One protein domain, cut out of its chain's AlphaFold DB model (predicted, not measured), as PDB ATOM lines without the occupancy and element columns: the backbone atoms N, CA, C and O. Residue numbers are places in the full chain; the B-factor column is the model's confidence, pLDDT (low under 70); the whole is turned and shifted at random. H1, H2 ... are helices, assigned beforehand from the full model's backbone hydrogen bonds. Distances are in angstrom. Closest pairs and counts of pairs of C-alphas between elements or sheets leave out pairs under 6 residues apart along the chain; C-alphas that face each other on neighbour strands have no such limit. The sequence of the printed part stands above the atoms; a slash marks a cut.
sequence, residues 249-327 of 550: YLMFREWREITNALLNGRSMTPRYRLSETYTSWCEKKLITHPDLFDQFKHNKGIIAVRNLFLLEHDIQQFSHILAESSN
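This is residues 249 to 327 of the 550 residues of an uncharacterized protein of Rhizoclosmatium globosum (UniProt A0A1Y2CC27). What is the main picture? The two longest helices, H1 and H2, lie side by side and run the same way, with H4 crossing over one side of the pair; H5 stands across the end where H1 and H2 begin, and the short H3 lies by the end of H2. What is it made of? The printed part has 79 residues with five named helices, H1 to H5 in chain order, and no named strand: all helix. How large is it? It is compact, with a radius of gyration of the C-alphas of 11.9 A, and rounded, spanning 31 by 23 by 21 A.

Where is the longest helix? H2, residues 273 to 288, covers 23.4 A from C-alpha 273 at (503.354, 533.443, 578.746). Where are the others? H1, residues 249 to 263, covers 21.3 A from C-alpha 249 at (497.996, 524.678, 568.087). H3 is residues 290 to 293, 5.8 A, and H4 is residues 302 to 312, 15.7 A. H5, residues 318 to 325, covers 10.4 A and ends with C-alpha 325 at (497.233, 529.447, 575.726).

What touches H2? H1 does, at a shallow tilt of 34 degrees, only just short of steep, with the closest C-alphas, Trp 255 and Ser 275, 6.6 A apart. H5 touches residues 273 to 274 of H2 alone, about perpendicular at 79 degrees, the closest C-alphas being Leu 274 and Glu 324, 7.0 A. Where is H4? Its Ile 302 comes 6.6 A from Arg 256, C-alpha to C-alpha, their closest pair; H4 only just touches H1, residues 252 to 256 alone, with 3 pairs within 8 A, about perpendicular at 79 degrees. How do the backbones run? Every O i to N i+4 pair is within hydrogen-bond range in H1, H4 and H5, and 10 of 12 in H2; H3 is too short for such a pair.

Is it continuous? The printed part has no cut, and no link is long. Where is confidence low? Residues 316 to 320 and 322 to 327 are under 70.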
ATOM      1  N   TYR A 249     497.151 525.083 569.214       81.69
ATOM      2  CA  TYR A 249     497.996 524.678 568.087       81.69
ATOM      3  C   TYR A 249     498.968 525.768 567.623       81.69
ATOM      4  O   TYR A 249     500.074 525.450 567.180       81.69
ATOM      5  N   LEU A 250     498.586 527.044 567.714       82.56
ATOM      6  CA  LEU A 250     499.473 528.175 567.446       82.56
ATOM      7  C   LEU A 250     500.600 528.252 568.477       82.56
ATOM      8  O   LEU A 250     501.748 528.440 568.076       82.56
ATOM      9  N   MET A 251     500.306 528.020 569.760       85.12
ATOM     10  CA  MET A 251     501.324 527.923 570.807       85.12
ATOM     11  C   MET A 251     502.307 526.773 570.541       85.12
ATOM     12  O   MET A 251     503.517 526.978 570.576       85.12
ATOM     13  N   PHE A 252     501.826 525.584 570.162       86.38
ATOM     14  CA  PHE A 252     502.716 524.465 569.812       86.38
ATOM     15  C   PHE A 252     503.572 524.731 568.569       86.38
ATOM     16  O   PHE A 252     504.731 524.316 568.514       86.38
ATOM     17  N   ARG A 253     503.035 525.445 567.569       85.88
ATOM     18  CA  ARG A 253     503.835 525.914 566.427       85.88
ATOM     19  C   ARG A 253     504.914 526.888 566.877       85.88
ATOM     20  O   ARG A 253     506.046 526.765 566.429       85.88
ATOM     21  N   GLU A 254     504.578 527.820 567.763       86.75
ATOM     22  CA  GLU A 254     505.553 528.754 568.318       86.75
ATOM     23  C   GLU A 254     506.679 528.014 569.054       86.75
ATOM     24  O   GLU A 254     507.842 528.313 568.815       86.75
ATOM     25  N   TRP A 255     506.367 526.997 569.860       89.12
ATOM     26  CA  TRP A 255     507.383 526.199 570.561       89.12
ATOM     27  C   TRP A 255     508.340 525.495 569.605       89.12
ATOM     28  O   TRP A 255     509.552 525.532 569.807       89.12
ATOM     29  N   ARG A 256     507.822 524.918 568.515       88.56
ATOM     30  CA  ARG A 256     508.659 524.324 567.464       88.56
ATOM     31  C   ARG A 256     509.611 525.351 566.846       88.56
ATOM     32  O   ARG A 256     510.790 525.054 566.659       88.56
ATOM     33  N   GLU A 257     509.116 526.545 566.529       87.94
ATOM     34  CA  GLU A 257     509.933 527.613 565.942       87.94
ATOM     35  C   GLU A 257     510.955 528.184 566.935       87.94
ATOM     36  O   GLU A 257     512.100 528.417 566.548       87.94
ATOM     37  N   ILE A 258     510.593 528.333 568.215       87.69
ATOM     38  CA  ILE A 258     511.510 528.727 569.294       87.69
ATOM     39  C   ILE A 258     512.651 527.716 569.405       87.69
ATOM     40  O   ILE A 258     513.815 528.104 569.349       87.69
ATOM     41  N   THR A 259     512.347 526.420 569.493       87.31
ATOM     42  CA  THR A 259     513.373 525.374 569.611       87.31
ATOM     43  C   THR A 259     514.275 525.336 568.379       87.31
ATOM     44  O   THR A 259     515.498 525.295 568.507       87.31
ATOM     45  N   ASN A 260     513.712 525.466 567.174       87.19
ATOM     46  CA  ASN A 260     514.502 525.603 565.948       87.19
ATOM     47  C   ASN A 260     515.383 526.860 565.944       87.19
ATOM     48  O   ASN A 260     516.514 526.818 565.452       87.19
ATOM     49  N   ALA A 261     514.895 527.985 566.465       85.56
ATOM     50  CA  ALA A 261     515.681 529.204 566.587       85.56
ATOM     51  C   ALA A 261     516.858 528.996 567.550       85.56
ATOM     52  O   ALA A 261     517.998 529.270 567.161       85.56
ATOM     53  N   LEU A 262     516.605 528.423 568.732       85.88
ATOM     54  CA  LEU A 262     517.619 528.130 569.748       85.88
ATOM     55  C   LEU A 262     518.713 527.197 569.207       85.88
ATOM     56  O   LEU A 262     519.897 527.506 569.335       85.88
ATOM     57  N   LEU A 263     518.340 526.125 568.498       85.12
ATOM     58  CA  LEU A 263     519.291 525.194 567.868       85.12
ATOM     59  C   LEU A 263     520.161 525.839 566.780       85.12
ATOM     60  O   LEU A 263     521.243 525.341 566.466       85.12
ATOM     61  N   ASN A 264     519.703 526.946 566.198       82.94
ATOM     62  CA  ASN A 264     520.448 527.735 565.219       82.94
ATOM     63  C   ASN A 264     521.156 528.954 565.845       82.94
ATOM     64  O   ASN A 264     521.650 529.814 565.110       82.94
ATOM     65  N   GLY A 265     521.188 529.059 567.180       79.12
ATOM     66  CA  GLY A 265     521.810 530.171 567.904       79.12
ATOM     67  C   GLY A 265     521.075 531.506 567.746       79.12
ATOM     68  O   GLY A 265     521.693 532.568 567.821       79.12
ATOM     69  N   ARG A 266     519.769 531.471 567.464       78.19
ATOM     70  CA  ARG A 266     518.892 532.644 567.360       78.19
ATOM     71  C   ARG A 266     517.922 532.661 568.539       78.19
ATOM     72  O   ARG A 266     517.497 531.616 569.010       78.19
ATOM     73  N   SER A 267     517.534 533.855 568.974       76.62
ATOM     74  CA  SER A 267     516.467 534.041 569.959       76.62
ATOM     75  C   SER A 267     515.209 534.543 569.250       76.62
ATOM     76  O   SER A 267     515.298 535.357 568.325       76.62
ATOM     77  N   MET A 268     514.055 534.027 569.658       76.12
ATOM     78  CA  MET A 268     512.737 534.432 569.176       76.12
ATOM     79  C   MET A 268     511.949 535.002 570.351       76.12
ATOM     80  O   MET A 268     511.979 534.435 571.438       76.12
ATOM     81  N   THR A 269     511.243 536.112 570.133       76.75
ATOM     82  CA  THR A 269     510.362 536.685 571.155       76.75
ATOM     83  C   THR A 269     509.084 535.844 571.254       76.75
ATOM     84  O   THR A 269     508.353 535.781 570.262       76.75
ATOM     85  N   PRO A 270     508.806 535.204 572.401       79.56
ATOM     86  CA  PRO A 270     507.592 534.415 572.604       79.56
ATOM     87  C   PRO A 270     506.342 535.302 572.699       79.56
ATOM     88  O   PRO A 270     506.378 536.381 573.290       79.56
ATOM     89  N   ARG A 271     505.216 534.833 572.149       77.75
ATOM     90  CA  ARG A 271     503.904 535.491 572.258       77.75
ATOM     91  C   ARG A 271     503.134 535.049 573.498       77.75
ATOM     92  O   ARG A 271     502.407 535.851 574.086       77.75
ATOM     93  N   TYR A 272     503.239 533.779 573.880       81.31
ATOM     94  CA  TYR A 272     502.493 533.227 575.014       81.31
ATOM     95  C   TYR A 272     503.324 533.256 576.294       81.31
ATOM     96  O   TYR A 272     504.539 533.068 576.260       81.31
ATOM     97  N   ARG A 273     502.664 533.435 577.446       79.31
ATOM     98  CA  ARG A 273     503.354 533.443 578.746       79.31
ATOM     99  C   ARG A 273     504.054 532.120 579.022       79.31
ATOM    100  O   ARG A 273     505.184 532.097 579.496       79.31
ATOM    101  N   LEU A 274     503.402 531.025 578.645       83.50
ATOM    102  CA  LEU A 274     503.968 529.690 578.757       83.50
ATOM    103  C   LEU A 274     505.183 529.493 577.832       83.50
ATOM    104  O   LEU A 274     506.110 528.773 578.192       83.50
ATOM    105  N   SER A 275     505.232 530.182 576.685       85.56
ATOM    106  CA  SER A 275     506.366 530.121 575.755       85.56
ATOM    107  C   SER A 275     507.650 530.753 576.315       85.56
ATOM    108  O   SER A 275     508.737 530.303 575.961       85.56
ATOM    109  N   GLU A 276     507.574 531.746 577.211       84.75
ATOM    110  CA  GLU A 276     508.764 532.262 577.923       84.75
ATOM    111  C   GLU A 276     509.369 531.208 578.850       84.75
ATOM    112  O   GLU A 276     510.583 530.969 578.836       84.75
ATOM    113  N   THR A 277     508.509 530.542 579.624       85.12
ATOM    114  CA  THR A 277     508.909 529.435 580.496       85.12
ATOM    115  C   THR A 277     509.488 528.292 579.666       85.12
ATOM    116  O   THR A 277     510.555 527.778 579.998       85.12
ATOM    117  N   TYR A 278     508.847 527.957 578.541       88.31
ATOM    118  CA  TYR A 278     509.332 526.956 577.591       88.31
ATOM    119  C   TYR A 278     510.703 527.314 577.007       88.31
ATOM    120  O   TYR A 278     511.583 526.459 576.957       88.31
ATOM    121  N   THR A 279     510.922 528.576 576.624       87.19
ATOM    122  CA  THR A 279     512.215 529.051 576.097       87.19
ATOM    123  C   THR A 279     513.317 528.872 577.139       87.19
ATOM    124  O   THR A 279     514.333 528.237 576.868       87.19
ATOM    125  N   SER A 280     513.071 529.351 578.363       85.88
ATOM    126  CA  SER A 280     514.018 529.241 579.481       85.88
ATOM    127  C   SER A 280     514.307 527.783 579.852       85.88
ATOM    128  O   SER A 280     515.414 527.435 580.266       85.88
ATOM    129  N   TRP A 281     513.303 526.916 579.732       89.75
ATOM    130  CA  TRP A 281     513.440 525.482 579.958       89.75
ATOM    131  C   TRP A 281     514.262 524.809 578.849       89.75
ATOM    132  O   TRP A 281     515.181 524.048 579.157       89.75
ATOM    133  N   CYS A 282     514.012 525.145 577.580       87.62
ATOM    134  CA  CYS A 282     514.768 524.627 576.439       87.62
ATOM    135  C   CYS A 282     516.245 525.021 576.509       87.62
ATOM    136  O   CYS A 282     517.103 524.171 576.298       87.62
ATOM    137  N   GLU A 283     516.560 526.269 576.869       85.88
ATOM    138  CA  GLU A 283     517.947 526.725 577.047       85.88
ATOM    139  C   GLU A 283     518.696 525.900 578.105       85.88
ATOM    140  O   GLU A 283     519.851 525.524 577.903       85.88
ATOM    141  N   LYS A 284     518.028 525.547 579.213       87.44
ATOM    142  CA  LYS A 284     518.601 524.677 580.253       87.44
ATOM    143  C   LYS A 284     518.782 523.241 579.762       87.44
ATOM    144  O   LYS A 284     519.827 522.642 580.015       87.44
ATOM    145  N   LYS A 285     517.780 522.677 579.078       87.69
ATOM    146  CA  LYS A 285     517.819 521.294 578.572       87.69
ATOM    147  C   LYS A 285     518.827 521.111 577.446       87.69
ATOM    148  O   LYS A 285     519.453 520.064 577.387       87.69
ATOM    149  N   LEU A 286     519.070 522.135 576.633       85.31
ATOM    150  CA  LEU A 286     520.104 522.094 575.599       85.31
ATOM    151  C   LEU A 286     521.518 521.926 576.190       85.31
ATOM    152  O   LEU A 286     522.398 521.381 575.531       85.31
ATOM    153  N   ILE A 287     521.730 522.369 577.437       85.50
ATOM    154  CA  ILE A 287     522.993 522.196 578.170       85.50
ATOM    155  C   ILE A 287     523.036 520.846 578.899       85.50
ATOM    156  O   ILE A 287     524.075 520.190 578.901       85.50
ATOM    157  N   THR A 288     521.941 520.438 579.549       85.94
ATOM    158  CA  THR A 288     521.921 519.231 580.398       85.94
ATOM    159  C   THR A 288     521.711 517.931 579.624       85.94
ATOM    160  O   THR A 288     522.291 516.917 579.999       85.94
ATOM    161  N   HIS A 289     520.915 517.965 578.553       84.31
ATOM    162  CA  HIS A 289     520.520 516.821 577.725       84.31
ATOM    163  C   HIS A 289     520.446 517.222 576.239       84.31
ATOM    164  O   HIS A 289     519.351 517.384 575.686       84.31
ATOM    165  N   PRO A 290     521.601 517.436 575.576       82.00
ATOM    166  CA  PRO A 290     521.636 517.814 574.162       82.00
ATOM    167  C   PRO A 290     521.065 516.723 573.238       82.00
ATOM    168  O   PRO A 290     520.532 517.040 572.177       82.00
ATOM    169  N   ASP A 291     521.104 515.463 573.678       84.31
ATOM    170  CA  ASP A 291     520.612 514.271 572.980       84.31
ATOM    171  C   ASP A 291     519.122 514.349 572.613       84.31
ATOM    172  O   ASP A 291     518.701 513.838 571.575       84.31
ATOM    173  N   LEU A 292     518.322 515.067 573.408       80.19
ATOM    174  CA  LEU A 292     516.893 515.263 573.148       80.19
ATOM    175  C   LEU A 292     516.609 516.048 571.857       80.19
ATOM    176  O   LEU A 292     515.509 515.953 571.312       80.19
ATOM    177  N   PHE A 293     517.577 516.827 571.363       84.00
ATOM    178  CA  PHE A 293     517.384 517.741 570.235       84.00
ATOM    179  C   PHE A 293     518.108 517.314 568.951       84.00
ATOM    180  O   PHE A 293     517.964 517.980 567.920       84.00
ATOM    181  N   ASP A 294     518.844 516.200 568.968       79.69
ATOM    182  CA  ASP A 294     519.688 515.764 567.845       79.69
ATOM    183  C   ASP A 294     518.891 515.564 566.547       79.69
ATOM    184  O   ASP A 294     519.318 515.973 565.463       79.69
ATOM    185  N   GLN A 295     517.687 514.992 566.649       80.44
ATOM    186  CA  GLN A 295     516.821 514.725 565.494       80.44
ATOM    187  C   GLN A 295     515.807 515.844 565.209       80.44
ATOM    188  O   GLN A 295     515.051 515.762 564.237       80.44
ATOM    189  N   PHE A 296     515.826 516.938 565.978       82.69
ATOM    190  CA  PHE A 296     514.848 518.023 565.851       82.69
ATOM    191  C   PHE A 296     514.927 518.721 564.484       82.69
ATOM    192  O   PHE A 296     513.907 519.080 563.898       82.69
ATOM    193  N   LYS A 297     516.135 518.812 563.898       77.62
ATOM    194  CA  LYS A 297     516.358 519.324 562.526       77.62
ATOM    195  C   LYS A 297     515.686 518.480 561.434       77.62
ATOM    196  O   LYS A 297     515.527 518.951 560.309       77.62
ATOM    197  N   HIS A 298     515.315 517.244 561.753       76.19
ATOM    198  CA  HIS A 298     514.595 516.323 560.879       76.19
ATOM    199  C   HIS A 298     513.102 516.229 561.226       76.19
ATOM    200  O   HIS A 298     512.445 515.313 560.749       76.19
ATOM    201  N   ASN A 299     512.568 517.173 562.014       79.69
ATOM    202  CA  ASN A 299     511.189 517.175 562.507       79.69
ATOM    203  C   ASN A 299     510.837 515.928 563.336       79.69
ATOM    204  O   ASN A 299     509.739 515.395 563.209       79.69
ATOM    205  N   LYS A 300     511.769 515.464 564.176       82.00
ATOM    206  CA  LYS A 300     511.548 514.365 565.128       82.00
ATOM    207  C   LYS A 300     511.881 514.804 566.548       82.00
ATOM    208  O   LYS A 300     512.836 515.553 566.749       82.00
ATOM    209  N   GLY A 301     511.106 514.336 567.522       81.31
ATOM    210  CA  GLY A 301     511.227 514.715 568.930       81.31
ATOM    211  C   GLY A 301     510.518 516.021 569.299       81.31
ATOM    212  O   GLY A 301     510.641 516.477 570.433       81.31
ATOM    213  N   ILE A 302     509.744 516.624 568.391       85.56
ATOM    214  CA  ILE A 302     508.980 517.856 568.652       85.56
ATOM    215  C   ILE A 302     507.915 517.583 569.716       85.56
ATOM    216  O   ILE A 302     507.795 518.317 570.699       85.56
ATOM    217  N   ILE A 303     507.162 516.502 569.529       85.00
ATOM    218  CA  ILE A 303     506.098 516.077 570.432       85.00
ATOM    219  C   ILE A 303     506.690 515.585 571.752       85.00
ATOM    220  O   ILE A 303     506.180 515.942 572.812       85.00
ATOM    221  N   ALA A 304     507.797 514.839 571.709       85.50
ATOM    222  CA  ALA A 304     508.467 514.343 572.909       85.50
ATOM    223  C   ALA A 304     508.955 515.488 573.812       85.50
ATOM    224  O   ALA A 304     508.659 515.500 575.005       85.50
ATOM    225  N   VAL A 305     509.633 516.493 573.240       86.56
ATOM    226  CA  VAL A 305     510.106 517.679 573.975       86.56
ATOM    227  C   VAL A 305     508.929 518.472 574.549       86.56
ATOM    228  O   VAL A 305     508.973 518.898 575.702       86.56
ATOM    229  N   ARG A 306     507.852 518.641 573.771       88.44
ATOM    230  CA  ARG A 306     506.619 519.288 574.237       88.44
ATOM    231  C   ARG A 306     506.008 518.545 575.425       88.44
ATOM    232  O   ARG A 306     505.719 519.162 576.444       88.44
ATOM    233  N   ASN A 307     505.785 517.242 575.283       86.19
ATOM    234  CA  ASN A 307     505.123 516.430 576.296       86.19
ATOM    235  C   ASN A 307     505.984 516.346 577.570       86.19
ATOM    236  O   ASN A 307     505.436 516.387 578.667       86.19
ATOM    237  N   LEU A 308     507.316 516.321 577.441       86.81
ATOM    238  CA  LEU A 308     508.237 516.384 578.578       86.81
ATOM    239  C   LEU A 308     508.124 517.715 579.333       86.81
ATOM    240  O   LEU A 308     508.036 517.715 580.557       86.81
ATOM    241  N   PHE A 309     508.081 518.842 578.617       88.25
ATOM    242  CA  PHE A 309     507.872 520.150 579.238       88.25
ATOM    243  C   PHE A 309     506.534 520.216 579.984       88.25
ATOM    244  O   PHE A 309     506.500 520.640 581.139       88.25
ATOM    245  N   LEU A 310     505.449 519.768 579.344       86.31
ATOM    246  CA  LEU A 310     504.111 519.744 579.942       86.31
ATOM    247  C   LEU A 310     504.059 518.858 581.195       86.31
ATOM    248  O   LEU A 310     503.434 519.237 582.184       86.31
ATOM    249  N   LEU A 311     504.751 517.716 581.174       86.25
ATOM    250  CA  LEU A 311     504.851 516.808 582.312       86.25
ATOM    251  C   LEU A 311     505.625 517.433 583.482       86.25
ATOM    252  O   LEU A 311     505.159 517.359 584.612       86.25
ATOM    253  N   GLU A 312     506.774 518.068 583.226       86.19
ATOM    254  CA  GLU A 312     507.593 518.703 584.275       86.19
ATOM    255  C   GLU A 312     506.923 519.934 584.915       86.19
ATOM    256  O   GLU A 312     507.314 520.336 586.009       86.19
ATOM    257  N   HIS A 313     505.926 520.529 584.252       80.81
ATOM    258  CA  HIS A 313     505.168 521.684 584.751       80.81
ATOM    259  C   HIS A 313     503.768 521.311 585.276       80.81
ATOM    260  O   HIS A 313     502.973 522.205 585.550       80.81
ATOM    261  N   ASP A 314     503.459 520.014 585.417       77.56
ATOM    262  CA  ASP A 314     502.165 519.486 585.885       77.56
ATOM    263  C   ASP A 314     500.940 519.909 585.036       77.56
ATOM    264  O   ASP A 314     499.791 519.891 585.492       77.56
ATOM    265  N   ILE A 315     501.147 520.226 583.753       74.81
ATOM    266  CA  ILE A 315     500.085 520.614 582.813       74.81
ATOM    267  C   ILE A 315     499.649 519.383 582.009       74.81
ATOM    268  O   ILE A 315     500.049 519.178 580.865       74.81
ATOM    269  N   GLN A 316     498.826 518.527 582.617       66.12
ATOM    270  CA  GLN A 316     498.426 517.251 581.999       66.12
ATOM    271  C   GLN A 316     497.091 517.309 581.239       66.12
ATOM    272  O   GLN A 316     496.875 516.536 580.307       66.12
ATOM    273  N   GLN A 317     496.174 518.205 581.620       64.50
ATOM    274  CA  GLN A 317     494.851 518.287 580.992       64.50
ATOM    275  C   GLN A 317     494.847 519.253 579.806       64.50
ATOM    276  O   GLN A 317     495.290 520.394 579.916       64.50
ATOM    277  N   PHE A 318     494.255 518.832 578.685       67.50
ATOM    278  CA  PHE A 318     494.133 519.666 577.485       67.50
ATOM    279  C   PHE A 318     493.365 520.976 577.744       67.50
ATOM    280  O   PHE A 318     493.713 522.023 577.204       67.50
ATOM    281  N   SER A 319     492.372 520.942 578.638       65.81
ATOM    282  CA  SER A 319     491.640 522.121 579.121       65.81
ATOM    283  C   SER A 319     492.546 523.140 579.823       65.81
ATOM    284  O   SER A 319     492.353 524.342 579.657       65.81
ATOM    285  N   HIS A 320     493.558 522.682 580.569       68.50
ATOM    286  CA  HIS A 320     494.530 523.558 581.227       68.50
ATOM    287  C   HIS A 320     495.463 524.201 580.195       68.50
ATOM    288  O   HIS A 320     495.689 525.404 580.251       68.50
ATOM    289  N   ILE A 321     495.916 523.435 579.194       72.44
ATOM    290  CA  ILE A 321     496.723 523.964 578.079       72.44
ATOM    291  C   ILE A 321     495.943 525.050 577.324       72.44
ATOM    292  O   ILE A 321     496.495 526.104 577.013       72.44
ATOM    293  N   LEU A 322     494.651 524.828 577.065       69.00
ATOM    294  CA  LEU A 322     493.770 525.822 576.443       69.00
ATOM    295  C   LEU A 322     493.637 527.094 577.293       69.00
ATOM    296  O   LEU A 322     493.786 528.205 576.776       69.00
ATOM    297  N   ALA A 323     493.406 526.950 578.598       68.25
ATOM    298  CA  ALA A 323     493.331 528.088 579.510       68.25
ATOM    299  C   ALA A 323     494.647 528.889 579.530       68.25
ATOM    300  O   ALA A 323     494.629 530.118 579.466       68.25
ATOM    301  N   GLU A 324     495.795 528.212 579.535       67.31
ATOM    302  CA  GLU A 324     497.106 528.864 579.531       67.31
ATOM    303  C   GLU A 324     497.474 529.488 578.183       67.31
ATOM    304  O   GLU A 324     498.064 530.568 578.151       67.31
ATOM    305  N   SER A 325     497.054 528.882 577.071       63.38
ATOM    306  CA  SER A 325     497.233 529.447 575.726       63.38
ATOM    307  C   SER A 325     496.444 530.746 575.506       63.38
ATOM    308  O   SER A 325     496.765 531.534 574.620       63.38
ATOM    309  N   SER A 326     495.465 531.039 576.368       62.88
ATOM    310  CA  SER A 326     494.743 532.319 576.369       62.88
ATOM    311  C   SER A 326     495.555 533.458 577.012       62.88
ATOM    312  O   SER A 326     495.287 534.636 576.762       62.88
ATOM    313  N   ASN A 327     496.580 533.131 577.811       65.88
ATOM    314  CA  ASN A 327     497.441 534.093 578.500       65.88
ATOM    315  C   ASN A 327     498.608 534.523 577.600       65.88
ATOM    316  O   ASN A 327     499.746 534.059 577.723       65.88
TER     317      ASN A 327